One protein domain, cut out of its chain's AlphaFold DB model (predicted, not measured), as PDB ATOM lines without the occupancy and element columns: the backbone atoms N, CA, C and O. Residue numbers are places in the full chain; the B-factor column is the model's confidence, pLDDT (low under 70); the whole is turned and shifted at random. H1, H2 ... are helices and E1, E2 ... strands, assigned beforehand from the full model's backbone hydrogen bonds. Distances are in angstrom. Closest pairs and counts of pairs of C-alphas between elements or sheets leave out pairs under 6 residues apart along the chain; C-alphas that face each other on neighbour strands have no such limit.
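AT A GLANCE: This is residues 4 to 161 of the 166 residues of an uncharacterized protein of Cohaesibacter sp. ES.047 (UniProt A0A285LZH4). A small, strongly twisted sheet of three strands has a cluster of helices beside and over it: H5 begins close over the strands and stands up from them, H7 packs on H5 and runs side by side with the long H9, and H1 is near strand E1. H3 and the link after it lie at one end of the longest axis, the last turns of H9 at the other. The printed part has 158 residues, with nine named helices and three named strands that follow each other along the chain as H1 H2 E1 E2 E3 H3 H4 H5 H6 H7 H8 H9; the sheet order is E1 E2 E3, antiparallel, and the class is mixed, helices and strands. It is compact, radius of gyration of the C-alphas 16.2 A, yet elongated, 50 by 30 by 28 A.

HOW THE PARTS SIT: H1, residues 4 to 11, only grazes the sheet of E1, residues 22 to 28, E2, residues 35 to 41, and E3, residues 44 to 50. These strands form a meander, each the antiparallel neighbour of the one before, in two hairpins. N 25 and O 38 are 2.9 A apart between E1 and E2, and N 39 and O 47 2.9 A between E2 and E3, within hydrogen-bond range. H3, residues 51 to 60, grazes the sheet with residues 51 to 56; H4, residues 71 to 78, touches no helix. H5, residues 89 to 102, is over E1 and E2 at a height over the sheet of 12.5 A and only just stands up from it, rising 42 degrees. With residues 96 to 100 alone it touches H1, closest C-alphas Val 10 and Val 100, 6.5 A. The hub H7, residues 114 to 122, touches H5, closest C-alphas Ser 95 and Ile 116, 5.9 A, at a steep tilt of 58 degrees. H6, residues 105 to 108, also touches H7, at Ala 108 and Ile 116, 6.2 A. H9, residues 141 to 161, touches H7 with residues 142 to 150 alone, closest C-alphas Ala 118 and Ala 143, 3.9 A, at a shallow tilt of 11 degrees, the same way. H9 touches H2, residues 16 to 19, at Pro 17 and Ala 153, 5.3 A. H8, residues 128 to 131, touches no helix. H5 and H9 on one face of the sheet make two layers. Every O i to N i+4 pair is within range in H1, H3, H4, H5, H7 and H9; H2, H6 and H8 are too short for one.

IN THESE COORDINATES: H1 begins at C-alpha 4, (-7.821, -23.239, -28.595). E1 spans 20.6 A, E2 20.0 A, E3 16.2 A, H5 19.0 A and H9 30.6 A, ending at C-alpha 161, (-31.259, -28.816, -6.054).

THE WHOLE: The farthest C-alphas, Gln 67 and Thr 161, are 52.2 A apart. The printed part has no cut, and no link is long. Residues 31 to 33 and 60 to 78 have pLDDT under 70.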
ATOM      1  N   SER A   4      -6.408 -22.910 -28.811       93.19
ATOM      2  CA  SER A   4      -7.821 -23.239 -28.595       93.19
ATOM      3  C   SER A   4      -8.082 -24.732 -28.386       93.19
ATOM      4  O   SER A   4      -9.028 -25.087 -27.689       93.19
ATOM      5  N   LYS A   5      -7.254 -25.614 -28.963       95.62
ATOM      6  CA  LYS A   5      -7.347 -27.061 -28.738       95.62
ATOM      7  C   LYS A   5      -6.780 -27.436 -27.369       95.62
ATOM      8  O   LYS A   5      -7.429 -28.184 -26.651       95.62
ATOM      9  N   LEU A   6      -5.620 -26.885 -27.007       96.50
ATOM     10  CA  LEU A   6      -4.991 -27.128 -25.706       96.50
ATOM     11  C   LEU A   6      -5.887 -26.656 -24.552       96.50
ATOM     12  O   LEU A   6      -6.202 -27.443 -23.668       96.50
ATOM     13  N   LYS A   7      -6.391 -25.416 -24.631       96.19
ATOM     14  CA  LYS A   7      -7.369 -24.849 -23.689       96.19
ATOM     15  C   LYS A   7      -8.550 -25.793 -23.464       96.19
ATOM     16  O   LYS A   7      -8.866 -26.125 -22.330       96.19
ATOM     17  N   LYS A   8      -9.177 -26.263 -24.551       96.75
ATOM     18  CA  LYS A   8     -10.325 -27.179 -24.469       96.75
ATOM     19  C   LYS A   8      -9.981 -28.499 -23.778       96.75
ATOM     20  O   LYS A   8     -10.824 -29.020 -23.062       96.75
ATOM     21  N   LEU A   9      -8.779 -29.041 -23.988       97.38
ATOM     22  CA  LEU A   9      -8.351 -30.272 -23.316       97.38
ATOM     23  C   LEU A   9      -8.245 -30.066 -21.802       97.38
ATOM     24  O   LEU A   9      -8.788 -30.874 -21.054       97.38
ATOM     25  N   VAL A  10      -7.623 -28.969 -21.360       97.75
ATOM     26  CA  VAL A  10      -7.518 -28.631 -19.932       97.75
ATOM     27  C   VAL A  10      -8.908 -28.433 -19.321       97.75
ATOM     28  O   VAL A  10      -9.266 -29.134 -18.378       97.75
ATOM     29  N   GLU A  11      -9.730 -27.556 -19.904       98.00
ATOM     30  CA  GLU A  11     -11.061 -27.219 -19.375       98.00
ATOM     31  C   GLU A  11     -12.026 -28.415 -19.376       98.00
ATOM     32  O   GLU A  11     -12.888 -28.515 -18.510       98.00
ATOM     33  N   SER A  12     -11.861 -29.381 -20.289       97.62
ATOM     34  CA  SER A  12     -12.684 -30.603 -20.299       97.62
ATOM     35  C   SER A  12     -12.490 -31.500 -19.065       97.62
ATOM     36  O   SER A  12     -13.316 -32.384 -18.796       97.62
ATOM     37  N   ASN A  13     -11.408 -31.289 -18.307       97.62
ATOM     38  CA  ASN A  13     -11.156 -31.972 -17.041       97.62
ATOM     39  C   ASN A  13     -11.788 -31.261 -15.839       97.62
ATOM     40  O   ASN A  13     -11.818 -31.848 -14.761       97.62
ATOM     41  N   PHE A  14     -12.315 -30.045 -15.993       97.94
ATOM     42  CA  PHE A  14     -12.903 -29.307 -14.879       97.94
ATOM     43  C   PHE A  14     -14.149 -30.004 -14.322       97.94
ATOM     44  O   PHE A  14     -14.913 -30.637 -15.053       97.94
ATOM     45  N   ALA A  15     -14.330 -29.911 -13.006       96.81
ATOM     46  CA  ALA A  15     -15.490 -30.439 -12.301       96.81
ATOM     47  C   ALA A  15     -16.774 -29.717 -12.721       96.81
ATOM     48  O   ALA A  15     -16.763 -28.502 -12.914       96.81
ATOM     49  N   ASP A  16     -17.887 -30.454 -12.804       95.06
ATOM     50  CA  ASP A  16     -19.168 -29.938 -13.308       95.06
ATOM     51  C   ASP A  16     -19.576 -28.577 -12.710       95.06
ATOM     52  O   ASP A  16     -19.985 -27.704 -13.476       95.06
ATOM     53  N   PRO A  17     -19.406 -28.314 -11.396       93.94
ATOM     54  CA  PRO A  17     -19.836 -27.042 -10.804       93.94
ATOM     55  C   PRO A  17     -19.040 -25.820 -11.283       93.94
ATOM     56  O   PRO A  17     -19.529 -24.694 -11.183       93.94
ATOM     57  N   VAL A  18     -17.837 -26.024 -11.828       96.38
ATOM     58  CA  VAL A  18     -16.965 -24.960 -12.356       96.38
ATOM     59  C   VAL A  18     -16.759 -25.026 -13.868       96.38
ATOM     60  O   VAL A  18     -16.291 -24.046 -14.440       96.38
ATOM     61  N   ALA A  19     -17.139 -26.118 -14.536       94.94
ATOM     62  CA  ALA A  19     -16.850 -26.361 -15.951       94.94
ATOM     63  C   ALA A  19     -17.393 -25.281 -16.908       94.94
ATOM     64  O   ALA A  19     -16.792 -25.023 -17.947       94.94
ATOM     65  N   SER A  20     -18.512 -24.635 -16.564       93.50
ATOM     66  CA  SER A  20     -19.104 -23.531 -17.339       93.50
ATOM     67  C   SER A  20     -18.778 -22.137 -16.797       93.50
ATOM     68  O   SER A  20     -19.159 -21.144 -17.414       93.50
ATOM     69  N   ARG A  21     -18.101 -22.055 -15.648       95.88
ATOM     70  CA  ARG A  21     -17.881 -20.810 -14.899       95.88
ATOM     71  C   ARG A  21     -16.432 -20.361 -14.932       95.88
ATOM     72  O   ARG A  21     -16.166 -19.167 -14.983       95.88
ATOM     73  N   VAL A  22     -15.502 -21.314 -14.900       97.62
ATOM     74  CA  VAL A  22     -14.067 -21.044 -14.931       97.62
ATOM     75  C   VAL A  22     -13.542 -21.209 -16.349       97.62
ATOM     76  O   VAL A  22     -13.750 -22.243 -16.980       97.62
ATOM     77  N   ALA A  23     -12.832 -20.195 -16.839       97.50
ATOM     78  CA  ALA A  23     -12.251 -20.196 -18.174       97.50
ATOM     79  C   ALA A  23     -10.797 -19.717 -18.168       97.50
ATOM     80  O   ALA A  23     -10.415 -18.828 -17.403       97.50
ATOM     81  N   ILE A  24      -9.995 -20.292 -19.065       97.44
ATOM     82  CA  ILE A  24      -8.592 -19.922 -19.262       97.44
ATOM     83  C   ILE A  24      -8.458 -19.062 -20.514       97.44
ATOM     84  O   ILE A  24      -8.747 -19.491 -21.629       97.44
ATOM     85  N   HIS A  25      -7.933 -17.858 -20.377       96.44
ATOM     86  CA  HIS A  25      -7.768 -16.950 -21.501       96.44
ATOM     87  C   HIS A  25      -6.305 -16.619 -21.743       96.44
ATOM     88  O   HIS A  25      -5.469 -16.691 -20.852       96.44
ATOM     89  N   SER A  26      -5.996 -16.259 -22.984       93.81
ATOM     90  CA  SER A  26      -4.673 -15.805 -23.391       93.81
ATOM     91  C   SER A  26      -4.813 -14.903 -24.601       93.81
ATOM     92  O   SER A  26      -5.547 -15.220 -25.542       93.81
ATOM     93  N   THR A  27      -4.083 -13.795 -24.588       90.50
ATOM     94  CA  THR A  27      -3.934 -12.907 -25.737       90.50
ATOM     95  C   THR A  27      -2.495 -12.407 -25.847       90.50
ATOM     96  O   THR A  27      -1.692 -12.515 -24.915       90.50
ATOM     97  N   ARG A  28      -2.162 -11.861 -27.015       84.56
ATOM     98  CA  ARG A  28      -0.879 -11.212 -27.302       84.56
ATOM     99  C   ARG A  28      -1.105  -9.738 -27.605       84.56
ATOM    100  O   ARG A  28      -2.131  -9.377 -28.181       84.56
ATOM    101  N   TYR A  29      -0.131  -8.902 -27.274       75.44
ATOM    102  CA  TYR A  29      -0.158  -7.496 -27.655       75.44
ATOM    103  C   TYR A  29       0.417  -7.334 -29.068       75.44
ATOM    104  O   TYR A  29       1.624  -7.450 -29.279       75.44
ATOM    105  N   GLY A  30      -0.448  -7.076 -30.054       71.62
ATOM    106  CA  GLY A  30      -0.034  -6.814 -31.436       71.62
ATOM    107  C   GLY A  30       0.872  -7.908 -32.024       71.62
ATOM    108  O   GLY A  30       0.530  -9.092 -31.995       71.62
ATOM    109  N   GLY A  31       2.023  -7.502 -32.576       59.84
ATOM    110  CA  GLY A  31       3.049  -8.389 -33.149       59.84
ATOM    111  C   GLY A  31       4.125  -8.871 -32.164       59.84
ATOM    112  O   GLY A  31       5.052  -9.561 -32.575       59.84
ATOM    113  N   CYS A  32       4.029  -8.512 -30.883       63.41
ATOM    114  CA  CYS A  32       4.992  -8.900 -29.856       63.41
ATOM    115  C   CYS A  32       4.703 -10.315 -29.326       63.41
ATOM    116  O   CYS A  32       3.553 -10.755 -29.265       63.41
ATOM    117  N   THR A  33       5.736 -11.027 -28.869       62.84
ATOM    118  CA  THR A  33       5.580 -12.273 -28.088       62.84
ATOM    119  C   THR A  33       5.086 -12.013 -26.659       62.84
ATOM    120  O   THR A  33       4.671 -12.944 -25.960       62.84
ATOM    121  N   CYS A  34       5.101 -10.747 -26.236       72.75
ATOM    122  CA  CYS A  34       4.551 -10.274 -24.985       72.75
ATOM    123  C   CYS A  34       3.018 -10.266 -25.029       72.75
ATOM    124  O   CYS A  34       2.378  -9.750 -25.948       72.75
ATOM    125  N   GLY A  35       2.420 -10.861 -24.007       85.00
ATOM    126  CA  GLY A  35       0.980 -10.966 -23.858       85.00
ATOM    127  C   GLY A  35       0.609 -11.144 -22.398       85.00
ATOM    128  O   GLY A  35       1.429 -10.944 -21.498       85.00
ATOM    129  N   HIS A  36      -0.633 -11.537 -22.172       88.25
ATOM    130  CA  HIS A  36      -1.057 -11.998 -20.863       88.25
ATOM    131  C   HIS A  36      -2.041 -13.146 -21.015       88.25
ATOM    132  O   HIS A  36      -2.745 -13.261 -22.025       88.25
ATOM    133  N   ALA A  37      -2.052 -13.999 -20.010       93.88
ATOM    134  CA  ALA A  37      -3.089 -14.979 -19.809       93.88
ATOM    135  C   ALA A  37      -3.764 -14.742 -18.467       93.88
ATOM    136  O   ALA A  37      -3.243 -14.013 -17.628       93.88
ATOM    137  N   TRP A  38      -4.948 -15.305 -18.283       95.31
ATOM    138  CA  TRP A  38      -5.668 -15.163 -17.029       95.31
ATOM    139  C   TRP A  38      -6.667 -16.291 -16.829       95.31
ATOM    140  O   TRP A  38      -7.129 -16.915 -17.791       95.31
ATOM    141  N   PHE A  39      -7.020 -16.515 -15.570       97.06
ATOM    142  CA  PHE A  39      -8.221 -17.250 -15.206       97.06
ATOM    143  C   PHE A  39      -9.364 -16.271 -14.994       97.06
ATOM    144  O   PHE A  39      -9.177 -15.199 -14.411       97.06
ATOM    145  N   ALA A  40     -10.544 -16.649 -15.472       96.81
ATOM    146  CA  ALA A  40     -11.776 -15.915 -15.254       96.81
ATOM    147  C   ALA A  40     -12.810 -16.795 -14.549       96.81
ATOM    148  O   ALA A  40     -12.913 -17.978 -14.869       96.81
ATOM    149  N   LEU A  41     -13.575 -16.206 -13.632       96.75
ATOM    150  CA  LEU A  41     -14.772 -16.782 -13.028       96.75
ATOM    151  C   LEU A  41     -15.977 -15.948 -13.464       96.75
ATOM    152  O   LEU A  41     -16.032 -14.760 -13.168       96.75
ATOM    153  N   ASP A  42     -16.923 -16.559 -14.173       96.25
ATOM    154  CA  ASP A  42     -18.124 -15.897 -14.703       96.25
ATOM    155  C   ASP A  42     -17.803 -14.621 -15.519       96.25
ATOM    156  O   ASP A  42     -18.572 -13.666 -15.553       96.25
ATOM    157  N   GLY A  43     -16.647 -14.614 -16.195       93.69
ATOM    158  CA  GLY A  43     -16.146 -13.489 -16.995       93.69
ATOM    159  C   GLY A  43     -15.202 -12.536 -16.253       93.69
ATOM    160  O   GLY A  43     -14.441 -11.826 -16.909       93.69
ATOM    161  N   GLU A  44     -15.169 -12.577 -14.921       93.81
ATOM    162  CA  GLU A  44     -14.328 -11.706 -14.095       93.81
ATOM    163  C   GLU A  44     -12.940 -12.303 -13.857       93.81
ATOM    164  O   GLU A  44     -12.797 -13.491 -13.565       93.81
ATOM    165  N   VAL A  45     -11.892 -11.483 -13.964       92.62
ATOM    166  CA  VAL A  45     -10.499 -11.934 -13.805       92.62
ATOM    167  C   VAL A  45     -10.218 -12.300 -12.348       92.62
ATOM    168  O   VAL A  45     -10.342 -11.462 -11.462       92.62
ATOM    169  N   VAL A  46      -9.763 -13.533 -12.109       94.19
ATOM    170  CA  VAL A  46      -9.395 -14.020 -10.765       94.19
ATOM    171  C   VAL A  46      -7.893 -14.234 -10.575       94.19
ATOM    172  O   VAL A  46      -7.434 -14.280  -9.439       94.19
ATOM    173  N   ALA A  47      -7.124 -14.360 -11.660       93.25
ATOM    174  CA  ALA A  47      -5.660 -14.427 -11.633       93.25
ATOM    175  C   ALA A  47      -5.084 -14.036 -13.000       93.25
ATOM    176  O   ALA A  47      -5.618 -14.473 -14.018       93.25
ATOM    177  N   ASN A  48      -4.013 -13.240 -13.041       91.25
ATOM    178  CA  ASN A  48      -3.421 -12.689 -14.262       91.25
ATOM    179  C   ASN A  48      -1.925 -13.017 -14.371       91.25
ATOM    180  O   ASN A  48      -1.136 -12.727 -13.478       91.25
ATOM    181  N   PHE A  49      -1.530 -13.537 -15.527       92.19
ATOM    182  CA  PHE A  49      -0.191 -14.014 -15.847       92.19
ATOM    183  C   PHE A  49       0.372 -13.182 -17.006       92.19
ATOM    184  O   PHE A  49       0.168 -13.483 -18.190       92.19
ATOM    185  N   CYS A  50       1.037 -12.072 -16.685       88.81
ATOM    186  CA  CYS A  50       1.506 -11.110 -17.680       88.81
ATOM    187  C   CYS A  50       2.997 -11.285 -17.977       88.81
ATOM    188  O   CYS A  50       3.845 -11.061 -17.116       88.81
ATOM    189  N   THR A  51       3.334 -11.566 -19.241       88.62
ATOM    190  CA  THR A  51       4.727 -11.693 -19.698       88.62
ATOM    191  C   THR A  51       5.539 -10.426 -19.443       88.62
ATOM    192  O   THR A  51       6.704 -10.501 -19.068       88.62
ATOM    193  N   ARG A  52       4.929  -9.244 -19.603       84.31
ATOM    194  CA  ARG A  52       5.619  -7.977 -19.329       84.31
ATOM    195  C   ARG A  52       5.896  -7.792 -17.837       84.31
ATOM    196  O   ARG A  52       6.979  -7.344 -17.493       84.31
ATOM    197  N   ALA A  53       4.949  -8.154 -16.970       83.19
ATOM    198  CA  ALA A  53       5.157  -8.075 -15.526       83.19
ATOM    199  C   ALA A  53       6.311  -8.983 -15.082       83.19
ATOM    200  O   ALA A  53       7.180  -8.545 -14.335       83.19
ATOM    201  N   TYR A  54       6.361 -10.200 -15.627       85.94
ATOM    202  CA  TYR A  54       7.438 -11.157 -15.377       85.94
ATOM    203  C   TYR A  54       8.811 -10.623 -15.789       85.94
ATOM    204  O   TYR A  54       9.729 -10.575 -14.975       85.94
ATOM    205  N   PHE A  55       8.952 -10.126 -17.022       83.88
ATOM    206  CA  PHE A  55      10.223  -9.543 -17.458       83.88
ATOM    207  C   PHE A  55      10.595  -8.285 -16.677       83.88
ATOM    208  O   PHE A  55      11.773  -8.085 -16.408       83.88
ATOM    209  N   ASN A  56       9.621  -7.465 -16.269       81.31
ATOM    210  CA  ASN A  56       9.894  -6.320 -15.405       81.31
ATOM    211  C   ASN A  56      10.458  -6.774 -14.049       81.31
ATOM    212  O   ASN A  56      11.462  -6.221 -13.608       81.31
ATOM    213  N   ARG A  57       9.869  -7.804 -13.421       79.50
ATOM    214  CA  ARG A  57      10.387  -8.394 -12.173       79.50
ATOM    215  C   ARG A  57      11.796  -8.953 -12.367       79.50
ATOM    216  O   ARG A  57      12.659  -8.704 -11.537       79.50
ATOM    217  N   PHE A  58      12.047  -9.661 -13.467       76.88
ATOM    218  CA  PHE A  58      13.362 -10.236 -13.762       76.88
ATOM    219  C   PHE A  58      14.433  -9.165 -14.023       76.88
ATOM    220  O   PHE A  58      15.525  -9.228 -13.468       76.88
ATOM    221  N   ALA A  59      14.129  -8.177 -14.867       77.31
ATOM    222  CA  ALA A  59      15.087  -7.159 -15.294       77.31
ATOM    223  C   ALA A  59      15.370  -6.109 -14.212       77.31
ATOM    224  O   ALA A  59      16.465  -5.552 -14.174       77.31
ATOM    225  N   TYR A  60      14.387  -5.814 -13.355       67.62
ATOM    226  CA  TYR A  60      14.474  -4.708 -12.403       67.62
ATOM    227  C   TYR A  60      14.388  -5.132 -10.932       67.62
ATOM    228  O   TYR A  60      14.618  -4.284 -10.072       67.62
ATOM    229  N   GLY A  61      14.117  -6.407 -10.634       63.84
ATOM    230  CA  GLY A  61      13.894  -6.913  -9.278       63.84
ATOM    231  C   GLY A  61      12.542  -6.494  -8.680       63.84
ATOM    232  O   GLY A  61      11.773  -5.743  -9.285       63.84
ATOM    233  N   LEU A  62      12.258  -6.971  -7.462       58.06
ATOM    234  CA  LEU A  62      11.233  -6.398  -6.582       58.06
ATOM    235  C   LEU A  62      11.812  -5.102  -6.001       58.06
ATOM    236  O   LEU A  62      12.428  -5.122  -4.940       58.06
ATOM    237  N   LYS A  63      11.736  -3.984  -6.724       51.88
ATOM    238  CA  LYS A  63      12.191  -2.713  -6.146       51.88
ATOM    239  C   LYS A  63      11.234  -2.333  -5.018       51.88
ATOM    240  O   LYS A  63      10.056  -2.121  -5.285       51.88
ATOM    241  N   GLU A  64      11.747  -2.254  -3.788       44.34
ATOM    242  CA  GLU A  64      11.001  -1.745  -2.623       44.34
ATOM    243  C   GLU A  64      10.480  -0.317  -2.864       44.34
ATOM    244  O   GLU A  64       9.447   0.071  -2.327       44.34
ATOM    245  N   GLU A  65      11.148   0.428  -3.750       44.25
ATOM    246  CA  GLU A  65      10.764   1.762  -4.206       44.25
ATOM    247  C   GLU A  65      10.404   1.742  -5.702       44.25
ATOM    248  O   GLU A  65      11.240   1.724  -6.610       44.25
ATOM    249  N   ASP A  66       9.097   1.690  -5.914       50.12
ATOM    250  CA  ASP A  66       8.309   2.032  -7.094       50.12
ATOM    251  C   ASP A  66       9.001   2.882  -8.195       50.12
ATOM    252  O   ASP A  66       9.021   4.113  -8.158       50.12
ATOM    253  N   GLN A  67       9.541   2.228  -9.232       43.59
ATOM    254  CA  GLN A  67      10.001   2.891 -10.473       43.59
ATOM    255  C   GLN A  67       9.652   2.100 -11.753       43.59
ATOM    256  O   GLN A  67      10.231   2.332 -12.814       43.59
ATOM    257  N   GLY A  68       8.730   1.135 -11.696       47.97
ATOM    258  CA  GLY A  68       8.418   0.304 -12.873       47.97
ATOM    259  C   GLY A  68       7.042  -0.352 -12.902       47.97
ATOM    260  O   GLY A  68       6.705  -0.996 -13.900       47.97
ATOM    261  N   VAL A  69       6.257  -0.192 -11.837       51.91
ATOM    262  CA  VAL A  69       4.900  -0.719 -11.721       51.91
ATOM    263  C   VAL A  69       4.028   0.448 -11.299       51.91
ATOM    264  O   VAL A  69       4.080   0.835 -10.147       51.91
ATOM    265  N   SER A  70       3.250   1.045 -12.207       59.31
ATOM    266  CA  SER A  70       2.399   2.176 -11.804       59.31
ATOM    267  C   SER A  70       1.498   1.776 -10.628       59.31
ATOM    268  O   SER A  70       1.114   0.607 -10.526       59.31
ATOM    269  N   GLU A  71       1.086   2.718  -9.774       62.56
ATOM    270  CA  GLU A  71       0.116   2.430  -8.703       62.56
ATOM    271  C   GLU A  71      -1.109   1.656  -9.217       62.56
ATOM    272  O   GLU A  71      -1.645   0.791  -8.530       62.56
ATOM    273  N   GLU A  72      -1.551   1.934 -10.445       63.97
ATOM    274  CA  GLU A  72      -2.629   1.193 -11.102       63.97
ATOM    275  C   GLU A  72      -2.275  -0.273 -11.373       63.97
ATOM    276  O   GLU A  72      -3.117  -1.155 -11.216       63.97
ATOM    277  N   GLN A  73      -1.040  -0.559 -11.787       61.41
ATOM    278  CA  GLN A  73      -0.561  -1.923 -11.981       61.41
ATOM    279  C   GLN A  73      -0.425  -2.642 -10.638       61.41
ATOM    280  O   GLN A  73      -0.898  -3.767 -10.522       61.41
ATOM    281  N   ALA A  74       0.110  -1.988  -9.606       63.03
ATOM    282  CA  ALA A  74       0.182  -2.559  -8.262       63.03
ATOM    283  C   ALA A  74      -1.223  -2.843  -7.694       63.03
ATOM    284  O   ALA A  74      -1.469  -3.919  -7.151       63.03
ATOM    285  N   LYS A  75      -2.186  -1.930  -7.895       66.94
ATOM    286  CA  LYS A  75      -3.602  -2.131  -7.535       66.94
ATOM    287  C   LYS A  75      -4.212  -3.348  -8.227       66.94
ATOM    288  O   LYS A  75      -4.959  -4.081  -7.593       66.94
ATOM    289  N   ARG A  76      -3.873  -3.610  -9.495       66.44
ATOM    290  CA  ARG A  76      -4.386  -4.781 -10.229       66.44
ATOM    291  C   ARG A  76      -3.911  -6.116  -9.662       66.44
ATOM    292  O   ARG A  76      -4.611  -7.098  -9.876       66.44
ATOM    293  N   TYR A  77      -2.756  -6.166  -8.998       68.69
ATOM    294  CA  TYR A  77      -2.186  -7.397  -8.434       68.69
ATOM    295  C   TYR A  77      -2.385  -7.535  -6.919       68.69
ATOM    296  O   TYR A  77      -2.264  -8.641  -6.410       68.69
ATOM    297  N   ARG A  78      -2.730  -6.452  -6.208       69.81
ATOM    298  CA  ARG A  78      -2.864  -6.429  -4.739       69.81
ATOM    299  C   ARG A  78      -3.813  -7.496  -4.183       69.81
ATOM    300  O   ARG A  78      -3.528  -8.054  -3.132       69.81
ATOM    301  N   ASP A  79      -4.889  -7.791  -4.908       76.12
ATOM    302  CA  ASP A  79      -5.917  -8.757  -4.494       76.12
ATOM    303  C   ASP A  79      -5.877 -10.060  -5.316       76.12
ATOM    304  O   ASP A  79      -6.826 -10.850  -5.301       76.12
ATOM    305  N   GLN A  80      -4.801 -10.285  -6.078       84.50
ATOM    306  CA  GLN A  80      -4.637 -11.499  -6.871       84.50
ATOM    307  C   GLN A  80      -3.908 -12.593  -6.087       84.50
ATOM    308  O   GLN A  80      -3.041 -12.302  -5.271       84.50
ATOM    309  N   PRO A  81      -4.202 -13.874  -6.368       90.38
ATOM    310  CA  PRO A  81      -3.563 -15.001  -5.692       90.38
ATOM    311  C   PRO A  81      -2.182 -15.347  -6.287       90.38
ATOM    312  O   PRO A  81      -1.701 -16.466  -6.119       90.38
ATOM    313  N   VAL A  82      -1.599 -14.422  -7.053       90.06
ATOM    314  CA  VAL A  82      -0.274 -14.505  -7.672       90.06
ATOM    315  C   VAL A  82       0.401 -13.152  -7.536       90.06
ATOM    316  O   VAL A  82      -0.235 -12.111  -7.737       90.06
ATOM    317  N   GLU A  83       1.686 -13.158  -7.211       86.69
ATOM    318  CA  GLU A  83       2.440 -11.921  -7.095       86.69
ATOM    319  C   GLU A  83       2.694 -11.288  -8.469       86.69
ATOM    320  O   GLU A  83       2.667 -11.928  -9.528       86.69
ATOM    321  N   TYR A  84       3.007  -9.989  -8.459       84.56
ATOM    322  CA  TYR A  84       3.401  -9.284  -9.671       84.56
ATOM    323  C   TYR A  84       4.593  -9.982 -10.336       84.56
ATOM    324  O   TYR A  84       5.658 -10.127  -9.738       84.56
ATOM    325  N   GLY A  85       4.414 -10.394 -11.594       85.00
ATOM    326  CA  GLY A  85       5.470 -10.995 -12.403       85.00
ATOM    327  C   GLY A  85       5.974 -12.351 -11.910       85.00
ATOM    328  O   GLY A  85       7.050 -12.755 -12.326       85.00
ATOM    329  N   GLU A  86       5.234 -13.031 -11.037       90.38
ATOM    330  CA  GLU A  86       5.570 -14.383 -10.589       90.38
ATOM    331  C   GLU A  86       5.403 -15.410 -11.711       90.38
ATOM    332  O   GLU A  86       6.299 -16.203 -11.975       90.38
ATOM    333  N   ILE A  87       4.268 -15.336 -12.409       92.75
ATOM    334  CA  ILE A  87       3.884 -16.262 -13.473       92.75
ATOM    335  C   ILE A  87       3.622 -15.472 -14.750       92.75
ATOM    336  O   ILE A  87       2.950 -14.431 -14.755       92.75
ATOM    337  N   ASN A  88       4.135 -15.979 -15.864       92.44
ATOM    338  CA  ASN A  88       3.978 -15.384 -17.178       92.44
ATOM    339  C   ASN A  88       3.039 -16.201 -18.087       92.44
ATOM    340  O   ASN A  88       2.562 -17.289 -17.768       92.44
ATOM    341  N   ARG A  89       2.726 -15.642 -19.261       93.44
ATOM    342  CA  ARG A  89       1.832 -16.281 -20.237       93.44
ATOM    343  C   ARG A  89       2.398 -17.597 -20.785       93.44
ATOM    344  O   ARG A  89       1.620 -18.480 -21.122       93.44
ATOM    345  N   GLN A  90       3.707 -17.687 -20.980       93.19
ATOM    346  CA  GLN A  90       4.388 -18.866 -21.507       93.19
ATOM    347  C   GLN A  90       4.353 -20.006 -20.487       93.19
ATOM    348  O   GLN A  90       3.978 -21.105 -20.889       93.19
ATOM    349  N   ASP A  91       4.563 -19.718 -19.200       95.31
ATOM    350  CA  ASP A  91       4.421 -20.700 -18.115       95.31
ATOM    351  C   ASP A  91       3.034 -21.348 -18.175       95.31
ATOM    352  O   ASP A  91       2.914 -22.565 -18.224       95.31
ATOM    353  N   LEU A  92       1.965 -20.554 -18.341       96.38
ATOM    354  CA  LEU A  92       0.620 -21.113 -18.508       96.38
ATOM    355  C   LEU A  92       0.507 -22.075 -19.697       96.38
ATOM    356  O   LEU A  92      -0.190 -23.083 -19.600       96.38
ATOM    357  N   TYR A  93       1.146 -21.776 -20.828       95.44
ATOM    358  CA  TYR A  93       1.101 -22.663 -21.995       95.44
ATOM    359  C   TYR A  93       1.837 -23.971 -21.723       95.44
ATOM    360  O   TYR A  93       1.340 -25.028 -22.117       95.44
ATOM    361  N   GLU A  94       2.988 -23.885 -21.066       96.69
ATOM    362  CA  GLU A  94       3.822 -25.022 -20.691       96.69
ATOM    363  C   GLU A  94       3.102 -25.898 -19.664       96.69
ATOM    364  O   GLU A  94       2.891 -27.079 -19.931       96.69
ATOM    365  N   SER A  95       2.579 -25.321 -18.581       97.94
ATOM    366  CA  SER A  95       1.807 -26.047 -17.571       97.94
ATOM    367  C   SER A  95       0.523 -26.646 -18.152       97.94
ATOM    368  O   SER A  95       0.177 -27.780 -17.827       97.94
ATOM    369  N   CYS A  96      -0.183 -25.945 -19.055       97.81
ATOM    370  CA  CYS A  96      -1.341 -26.518 -19.756       97.81
ATOM    371  C   CYS A  96      -0.949 -27.763 -20.553       97.81
ATOM    372  O   CYS A  96      -1.685 -28.747 -20.541       97.81
ATOM    373  N   TRP A  97       0.168 -27.699 -21.283       97.50
ATOM    374  CA  TRP A  97       0.664 -28.812 -22.086       97.50
ATOM    375  C   TRP A  97       1.074 -29.984 -21.196       97.50
ATOM    376  O   TRP A  97       0.557 -31.088 -21.375       97.50
ATOM    377  N   ALA A  98       1.923 -29.719 -20.203       98.00
ATOM    378  CA  ALA A  98       2.424 -30.721 -19.277       98.00
ATOM    379  C   ALA A  98       1.270 -31.453 -18.587       98.00
ATOM    380  O   ALA A  98       1.217 -32.679 -18.596       98.00
ATOM    381  N   TYR A  99       0.283 -30.704 -18.089       98.12
ATOM    382  CA  TYR A  99      -0.877 -31.240 -17.384       98.12
ATOM    383  C   TYR A  99      -1.723 -32.229 -18.201       98.12
ATOM    384  O   TYR A  99      -2.295 -33.164 -17.636       98.12
ATOM    385  N   VAL A 100      -1.840 -32.033 -19.519       97.12
ATOM    386  CA  VAL A 100      -2.675 -32.901 -20.371       97.12
ATOM    387  C   VAL A 100      -1.887 -33.989 -21.102       97.12
ATOM    388  O   VAL A 100      -2.504 -34.947 -21.572       97.12
ATOM    389  N   HIS A 101      -0.568 -33.844 -21.237       96.06
ATOM    390  CA  HIS A 101       0.251 -34.736 -22.064       96.06
ATOM    391  C   HIS A 101       1.392 -35.423 -21.321       96.06
ATOM    392  O   HIS A 101       1.658 -36.587 -21.617       96.06
ATOM    393  N   ASP A 102       2.034 -34.747 -20.373       95.81
ATOM    394  CA  ASP A 102       3.345 -35.175 -19.881       95.81
ATOM    395  C   ASP A 102       3.285 -35.763 -18.467       95.81
ATOM    396  O   ASP A 102       4.089 -36.632 -18.132       95.81
ATOM    397  N   ILE A 103       2.325 -35.336 -17.638       96.62
ATOM    398  CA  ILE A 103       2.216 -35.780 -16.240       96.62
ATOM    399  C   ILE A 103       0.920 -36.545 -15.970       96.62
ATOM    400  O   ILE A 103      -0.154 -36.232 -16.487       96.62
ATOM    401  N   SER A 104       1.007 -37.555 -15.102       96.69
ATOM    402  CA  SER A 104      -0.179 -38.248 -14.603       96.69
ATOM    403  C   SER A 104      -0.925 -37.377 -13.589       96.69
ATOM    404  O   SER A 104      -0.352 -36.493 -12.956       96.69
ATOM    405  N   PHE A 105      -2.208 -37.663 -13.351       95.06
ATOM    406  CA  PHE A 105      -2.967 -36.944 -12.322       95.06
ATOM    407  C   PHE A 105      -2.378 -37.121 -10.907       95.06
ATOM    408  O   PHE A 105      -2.456 -36.202 -10.096       95.06
ATOM    409  N   GLN A 106      -1.799 -38.288 -10.590       94.00
ATOM    410  CA  GLN A 106      -1.197 -38.501  -9.265       94.00
ATOM    411  C   GLN A 106       0.095 -37.700  -9.092       94.00
ATOM    412  O   GLN A 106       0.369 -37.256  -7.980       94.00
ATOM    413  N   ASP A 107       0.853 -37.497 -10.172       96.56
ATOM    414  CA  ASP A 107       2.070 -36.683 -10.144       96.56
ATOM    415  C   ASP A 107       1.726 -35.192 -10.150       96.56
ATOM    416  O   ASP A 107       2.296 -34.432  -9.376       96.56
ATOM    417  N   ALA A 108       0.711 -34.785 -10.919       96.00
ATOM    418  CA  ALA A 108       0.183 -33.422 -10.903       96.00
ATOM    419  C   ALA A 108      -0.264 -32.988  -9.496       96.00
ATOM    420  O   ALA A 108      -0.029 -31.854  -9.094       96.00
ATOM    421  N   LEU A 109      -0.867 -33.898  -8.721       93.38
ATOM    422  CA  LEU A 109      -1.290 -33.638  -7.340       93.38
ATOM    423  C   LEU A 109      -0.116 -33.346  -6.387       93.38
ATOM    424  O   LEU A 109      -0.331 -32.768  -5.328       93.38
ATOM    425  N   LYS A 110       1.100 -33.761  -6.752       94.38
ATOM    426  CA  LYS A 110       2.339 -33.552  -5.991       94.38
ATOM    427  C   LYS A 110       3.256 -32.515  -6.646       94.38
ATOM    428  O   LYS A 110       4.412 -32.411  -6.259       94.38
ATOM    429  N   SER A 111       2.785 -31.836  -7.689       96.00
ATOM    430  CA  SER A 111       3.590 -30.874  -8.431       96.00
ATOM    431  C   SER A 111       3.809 -29.612  -7.604       96.00
ATOM    432  O   SER A 111       2.876 -29.144  -6.952       96.00
ATOM    433  N   ASP A 112       5.005 -29.039  -7.695       95.56
ATOM    434  CA  ASP A 112       5.331 -27.732  -7.117       95.56
ATOM    435  C   ASP A 112       4.962 -26.564  -8.052       95.56
ATOM    436  O   ASP A 112       5.056 -25.406  -7.656       95.56
ATOM    437  N   ASP A 113       4.527 -26.840  -9.291       97.25
ATOM    438  CA  ASP A 113       4.091 -25.813 -10.244       97.25
ATOM    439  C   ASP A 113       2.708 -25.260  -9.826       97.25
ATOM    440  O   ASP A 113       1.714 -26.003  -9.846       97.25
ATOM    441  N   PRO A 114       2.597 -23.953  -9.505       97.25
ATOM    442  CA  PRO A 114       1.344 -23.331  -9.076       97.25
ATOM    443  C   PRO A 114       0.171 -23.494 -10.049       97.25
ATOM    444  O   PRO A 114      -0.983 -23.594  -9.626       97.25
ATOM    445  N   LEU A 115       0.439 -23.506 -11.356       98.25
ATOM    446  CA  LEU A 115      -0.574 -23.643 -12.399       98.25
ATOM    447  C   LEU A 115      -1.057 -25.087 -12.501       98.25
ATOM    448  O   LEU A 115      -2.263 -25.319 -12.608       98.25
ATOM    449  N   ILE A 116      -0.146 -26.060 -12.410       98.38
ATOM    450  CA  ILE A 116      -0.518 -27.480 -12.359       98.38
ATOM    451  C   ILE A 116      -1.361 -27.754 -11.111       98.38
ATOM    452  O   ILE A 116      -2.429 -28.365 -11.222       98.38
ATOM    453  N   GLN A 117      -0.943 -27.249  -9.945       97.81
ATOM    454  CA  GLN A 117      -1.734 -27.347  -8.717       97.81
ATOM    455  C   GLN A 117      -3.130 -26.735  -8.909       97.81
ATOM    456  O   GLN A 117      -4.135 -27.365  -8.577       97.81
ATOM    457  N   ALA A 118      -3.218 -25.544  -9.509       98.25
ATOM    458  CA  ALA A 118      -4.487 -24.880  -9.790       98.25
ATOM    459  C   ALA A 118      -5.413 -25.713 -10.693       98.25
ATOM    460  O   ALA A 118      -6.606 -25.834 -10.400       98.25
ATOM    461  N   PHE A 119      -4.883 -26.351 -11.742       98.50
ATOM    462  CA  PHE A 119      -5.667 -27.256 -12.587       98.50
ATOM    463  C   PHE A 119      -6.165 -28.477 -11.815       98.50
ATOM    464  O   PHE A 119      -7.327 -28.856 -11.958       98.50
ATOM    465  N   VAL A 120      -5.327 -29.064 -10.957       97.88
ATOM    466  CA  VAL A 120      -5.720 -30.191 -10.099       97.88
ATOM    467  C   VAL A 120      -6.871 -29.813  -9.167       97.88
ATOM    468  O   VAL A 120      -7.806 -30.602  -9.016       97.88
ATOM    469  N   MET A 121      -6.860 -28.606  -8.592       97.81
ATOM    470  CA  MET A 121      -7.942 -28.145  -7.713       97.81
ATOM    471  C   MET A 121      -9.284 -28.007  -8.448       97.81
ATOM    472  O   MET A 121     -10.339 -28.295  -7.873       97.81
ATOM    473  N   LEU A 122      -9.256 -27.661  -9.738       98.00
ATOM    474  CA  LEU A 122     -10.443 -27.585 -10.597       98.00
ATOM    475  C   LEU A 122     -10.869 -28.944 -11.180       98.00
ATOM    476  O   LEU A 122     -12.000 -29.071 -11.645       98.00
ATOM    477  N   ASP A 123     -10.008 -29.960 -11.153       97.88
ATOM    478  CA  ASP A 123     -10.209 -31.235 -11.850       97.88
ATOM    479  C   ASP A 123     -11.312 -32.107 -11.224       97.88
ATOM    480  O   ASP A 123     -11.328 -32.372 -10.016       97.88
ATOM    481  N   LYS A 124     -12.198 -32.655 -12.057       96.44
ATOM    482  CA  LYS A 124     -13.248 -33.612 -11.672       96.44
ATOM    483  C   LYS A 124     -12.718 -34.910 -11.052       96.44
ATOM    484  O   LYS A 124     -13.409 -35.525 -10.242       96.44
ATOM    485  N   ARG A 125     -11.491 -35.320 -11.389       96.31
ATOM    486  CA  ARG A 125     -10.785 -36.485 -10.826       96.31
ATOM    487  C   ARG A 125     -10.401 -36.274  -9.360       96.31
ATOM    488  O   ARG A 125     -10.255 -37.250  -8.620       96.31
ATOM    489  N   LEU A 126     -10.275 -35.022  -8.908       96.44
ATOM    490  CA  LEU A 126     -10.083 -34.706  -7.496       96.44
ATOM    491  C   LEU A 126     -11.424 -34.836  -6.757       96.44
ATOM    492  O   LEU A 126     -12.266 -33.944  -6.793       96.44
ATOM    493  N   GLY A 127     -11.653 -35.973  -6.099       92.94
ATOM    494  CA  GLY A 127     -12.906 -36.236  -5.383       92.94
ATOM    495  C   GLY A 127     -13.030 -35.504  -4.037       92.94
ATOM    496  O   GLY A 127     -12.035 -35.259  -3.357       92.94
ATOM    497  N   LYS A 128     -14.273 -35.262  -3.591       89.69
ATOM    498  CA  LYS A 128     -14.612 -34.553  -2.334       89.69
ATOM    499  C   LYS A 128     -13.895 -35.093  -1.094       89.69
ATOM    500  O   LYS A 128     -13.373 -34.328  -0.293       89.69
ATOM    501  N   ARG A 129     -13.817 -36.421  -0.963       91.56
ATOM    502  CA  ARG A 129     -13.108 -37.081   0.145       91.56
ATOM    503  C   ARG A 129     -11.620 -36.724   0.178       91.56
ATOM    504  O   ARG A 129     -11.066 -36.608   1.257       91.56
ATOM    505  N   ARG A 130     -10.981 -36.575  -0.988       92.62
ATOM    506  CA  ARG A 130      -9.563 -36.211  -1.074       92.62
ATOM    507  C   ARG A 130      -9.358 -34.726  -0.794       92.62
ATOM    508  O   ARG A 130      -8.404 -34.396  -0.113       92.62
ATOM    509  N   ILE A 131     -10.277 -33.867  -1.241       94.75
ATOM    510  CA  ILE A 131     -10.270 -32.433  -0.904       94.75
ATOM    511  C   ILE A 131     -10.272 -32.228   0.617       94.75
ATOM    512  O   ILE A 131      -9.489 -31.434   1.120       94.75
ATOM    513  N   ALA A 132     -11.095 -32.985   1.348       92.56
ATOM    514  CA  ALA A 132     -11.196 -32.885   2.806       92.56
ATOM    515  C   ALA A 132      -9.914 -33.279   3.566       92.56
ATOM    516  O   ALA A 132      -9.794 -32.967   4.746       92.56
ATOM    517  N   THR A 133      -8.977 -33.974   2.916       93.81
ATOM    518  CA  THR A 133      -7.708 -34.416   3.518       93.81
ATOM    519  C   THR A 133      -6.503 -33.617   3.023       93.81
ATOM    520  O   THR A 133      -5.378 -33.983   3.350       93.81
ATOM    521  N   LEU A 134      -6.703 -32.603   2.175       93.94
ATOM    522  CA  LEU A 134      -5.604 -31.769   1.690       93.94
ATOM    523  C   LEU A 134      -5.111 -30.857   2.812       93.94
ATOM    524  O   LEU A 134      -5.911 -30.184   3.462       93.94
ATOM    525  N   ASP A 135      -3.796 -30.795   2.976       94.25
ATOM    526  CA  ASP A 135      -3.158 -29.719   3.719       94.25
ATOM    527  C   ASP A 135      -3.118 -28.475   2.828       94.25
ATOM    528  O   ASP A 135      -2.401 -28.442   1.831       94.25
ATOM    529  N   ARG A 136      -3.952 -27.482   3.139       93.31
ATOM    530  CA  ARG A 136      -4.126 -26.289   2.301       93.31
ATOM    531  C   ARG A 136      -2.899 -25.377   2.326       93.31
ATOM    532  O   ARG A 136      -2.639 -24.717   1.328       93.31
ATOM    533  N   GLU A 137      -2.136 -25.375   3.414       92.81
ATOM    534  CA  GLU A 137      -0.950 -24.520   3.559       92.81
ATOM    535  C   GLU A 137       0.222 -25.005   2.693       92.81
ATOM    536  O   GLU A 137       1.145 -24.249   2.402       92.81
ATOM    537  N   ALA A 138       0.174 -26.259   2.235       93.00
ATOM    538  CA  ALA A 138       1.186 -26.841   1.361       93.00
ATOM    539  C   ALA A 138       1.055 -26.415  -0.116       93.00
ATOM    540  O   ALA A 138       1.904 -26.779  -0.929       93.00
ATOM    541  N   PHE A 139      -0.005 -25.690  -0.490       95.38
ATOM    542  CA  PHE A 139      -0.272 -25.313  -1.878       95.38
ATOM    543  C   PHE A 139      -0.109 -23.817  -2.116       95.38
ATOM    544  O   PHE A 139      -0.337 -22.986  -1.239       95.38
ATOM    545  N   HIS A 140       0.199 -23.470  -3.362       97.00
ATOM    546  CA  HIS A 140       0.287 -22.083  -3.784       97.00
ATOM    547  C   HIS A 140      -1.061 -21.345  -3.597       97.00
ATOM    548  O   HIS A 140      -2.113 -21.925  -3.904       97.00
ATOM    549  N   PRO A 141      -1.078 -20.053  -3.202       96.50
ATOM    550  CA  PRO A 141      -2.310 -19.268  -3.064       96.50
ATOM    551  C   PRO A 141      -3.236 -19.316  -4.290       96.50
ATOM    552  O   PRO A 141      -4.458 -19.381  -4.146       96.50
ATOM    553  N   LEU A 142      -2.675 -19.365  -5.504       97.25
ATOM    554  CA  LEU A 142      -3.423 -19.591  -6.753       97.25
ATOM    555  C   LEU A 142      -4.255 -20.877  -6.722       97.25
ATOM    556  O   LEU A 142      -5.438 -20.858  -7.070       97.25
ATOM    557  N   ALA A 143      -3.647 -21.989  -6.314       97.56
ATOM    558  CA  ALA A 143      -4.320 -23.275  -6.250       97.56
ATOM    559  C   ALA A 143      -5.426 -23.259  -5.192       97.56
ATOM    560  O   ALA A 143      -6.546 -23.697  -5.461       97.56
ATOM    561  N   ILE A 144      -5.150 -22.662  -4.031       97.38
ATOM    562  CA  ILE A 144      -6.142 -22.492  -2.967       97.38
ATOM    563  C   ILE A 144      -7.319 -21.629  -3.424       97.38
ATOM    564  O   ILE A 144      -8.472 -22.024  -3.239       97.38
ATOM    565  N   LYS A 145      -7.063 -20.525  -4.133       97.25
ATOM    566  CA  LYS A 145      -8.124 -19.705  -4.727       97.25
ATOM    567  C   LYS A 145      -9.003 -20.519  -5.679       97.25
ATOM    568  O   LYS A 145     -10.225 -20.377  -5.645       97.25
ATOM    569  N   MET A 146      -8.411 -21.372  -6.517       97.75
ATOM    570  CA  MET A 146      -9.175 -22.230  -7.432       97.75
ATOM    571  C   MET A 146      -9.992 -23.294  -6.689       97.75
ATOM    572  O   MET A 146     -11.136 -23.569  -7.067       97.75
ATOM    573  N   LEU A 147      -9.443 -23.861  -5.612       97.31
ATOM    574  CA  LEU A 147     -10.164 -24.797  -4.754       97.31
ATOM    575  C   LEU A 147     -11.386 -24.133  -4.104       97.31
ATOM    576  O   LEU A 147     -12.470 -24.713  -4.100       97.31
ATOM    577  N   ASP A 148     -11.235 -22.906  -3.609       96.81
ATOM    578  CA  ASP A 148     -12.326 -22.164  -2.970       96.81
ATOM    579  C   ASP A 148     -13.443 -21.815  -3.952       96.81
ATOM    580  O   ASP A 148     -14.622 -21.980  -3.632       96.81
ATOM    581  N   ILE A 149     -13.087 -21.423  -5.181       96.81
ATOM    582  CA  ILE A 149     -14.054 -21.211  -6.268       96.81
ATOM    583  C   ILE A 149     -14.873 -22.481  -6.513       96.81
ATOM    584  O   ILE A 149     -16.103 -22.423  -6.618       96.81
ATOM    585  N   ARG A 150     -14.210 -23.639  -6.562       96.12
ATOM    586  CA  ARG A 150     -14.885 -24.923  -6.748       96.12
ATOM    587  C   ARG A 150     -15.815 -25.260  -5.590       96.12
ATOM    588  O   ARG A 150     -16.972 -25.599  -5.823       96.12
ATOM    589  N   LEU A 151     -15.341 -25.144  -4.352       95.31
ATOM    590  CA  LEU A 151     -16.146 -25.441  -3.166       95.31
ATOM    591  C   LEU A 151     -17.380 -24.533  -3.069       95.31
ATOM    592  O   LEU A 151     -18.473 -25.016  -2.762       95.31
ATOM    593  N   ALA A 152     -17.242 -23.246  -3.392       95.12
ATOM    594  CA  ALA A 152     -18.364 -22.310  -3.432       95.12
ATOM    595  C   ALA A 152     -19.391 -22.673  -4.525       95.12
ATOM    596  O   ALA A 152     -20.608 -22.587  -4.308       95.12
ATOM    597  N   ALA A 153     -18.927 -23.122  -5.694       92.75
ATOM    598  CA  ALA A 153     -19.796 -23.563  -6.782       92.75
ATOM    599  C   ALA A 153     -20.552 -24.865  -6.455       92.75
ATOM    600  O   ALA A 153     -21.740 -24.984  -6.779       92.75
ATOM    601  N   ASP A 154     -19.902 -25.810  -5.770       87.88
ATOM    602  CA  ASP A 154     -20.517 -27.045  -5.271       87.88
ATOM    603  C   ASP A 154     -21.662 -26.742  -4.289       87.88
ATOM    604  O   ASP A 154     -22.755 -27.298  -4.419       87.88
ATOM    605  N   GLN A 155     -21.438 -25.837  -3.329       85.88
ATOM    606  CA  GLN A 155     -22.451 -25.443  -2.338       85.88
ATOM    607  C   GLN A 155     -23.650 -24.751  -2.994       85.88
ATOM    608  O   GLN A 155     -24.798 -25.101  -2.719       85.88
ATOM    609  N   SER A 156     -23.383 -23.829  -3.923       79.94
ATOM    610  CA  SER A 156     -24.422 -23.126  -4.687       79.94
ATOM    611  C   SER A 156     -25.273 -24.086  -5.525       79.94
ATOM    612  O   SER A 156     -26.476 -23.890  -5.689       79.94
ATOM    613  N   SER A 157     -24.657 -25.141  -6.061       75.94
ATOM    614  CA  SER A 157     -25.362 -26.167  -6.833       75.94
ATOM    615  C   SER A 157     -26.222 -27.056  -5.933       75.94
ATOM    616  O   SER A 157     -27.375 -27.314  -6.262       75.94
ATOM    617  N   ALA A 158     -25.708 -27.451  -4.763       74.31
ATOM    618  CA  ALA A 158     -26.452 -28.253  -3.792       74.31
ATOM    619  C   ALA A 158     -27.674 -27.519  -3.206       74.31
ATOM    620  O   ALA A 158     -28.705 -28.152  -2.981       74.31
ATOM    621  N   ALA A 159     -27.576 -26.204  -2.977       70.88
ATOM    622  CA  ALA A 159     -28.695 -25.384  -2.505       70.88
ATOM    623  C   ALA A 159     -29.844 -25.340  -3.529       70.88
ATOM    624  O   ALA A 159     -30.982 -25.658  -3.188       70.88
ATOM    625  N   ARG A 160     -29.532 -25.077  -4.808       70.81
ATOM    626  CA  ARG A 160     -30.528 -25.041  -5.895       70.81
ATOM    627  C   ARG A 160     -31.272 -26.363  -6.088       70.81
ATOM    628  O   ARG A 160     -32.465 -26.361  -6.363       70.81
ATOM    629  N   THR A 161     -30.596 -27.505  -5.935       70.25
ATOM    630  CA  THR A 161     -31.259 -28.816  -6.054       70.25
ATOM    631  C   THR A 161     -32.289 -29.046  -4.945       70.25
ATOM    632  O   THR A 161     -33.324 -29.652  -5.207       70.25
TER     633      THR A 161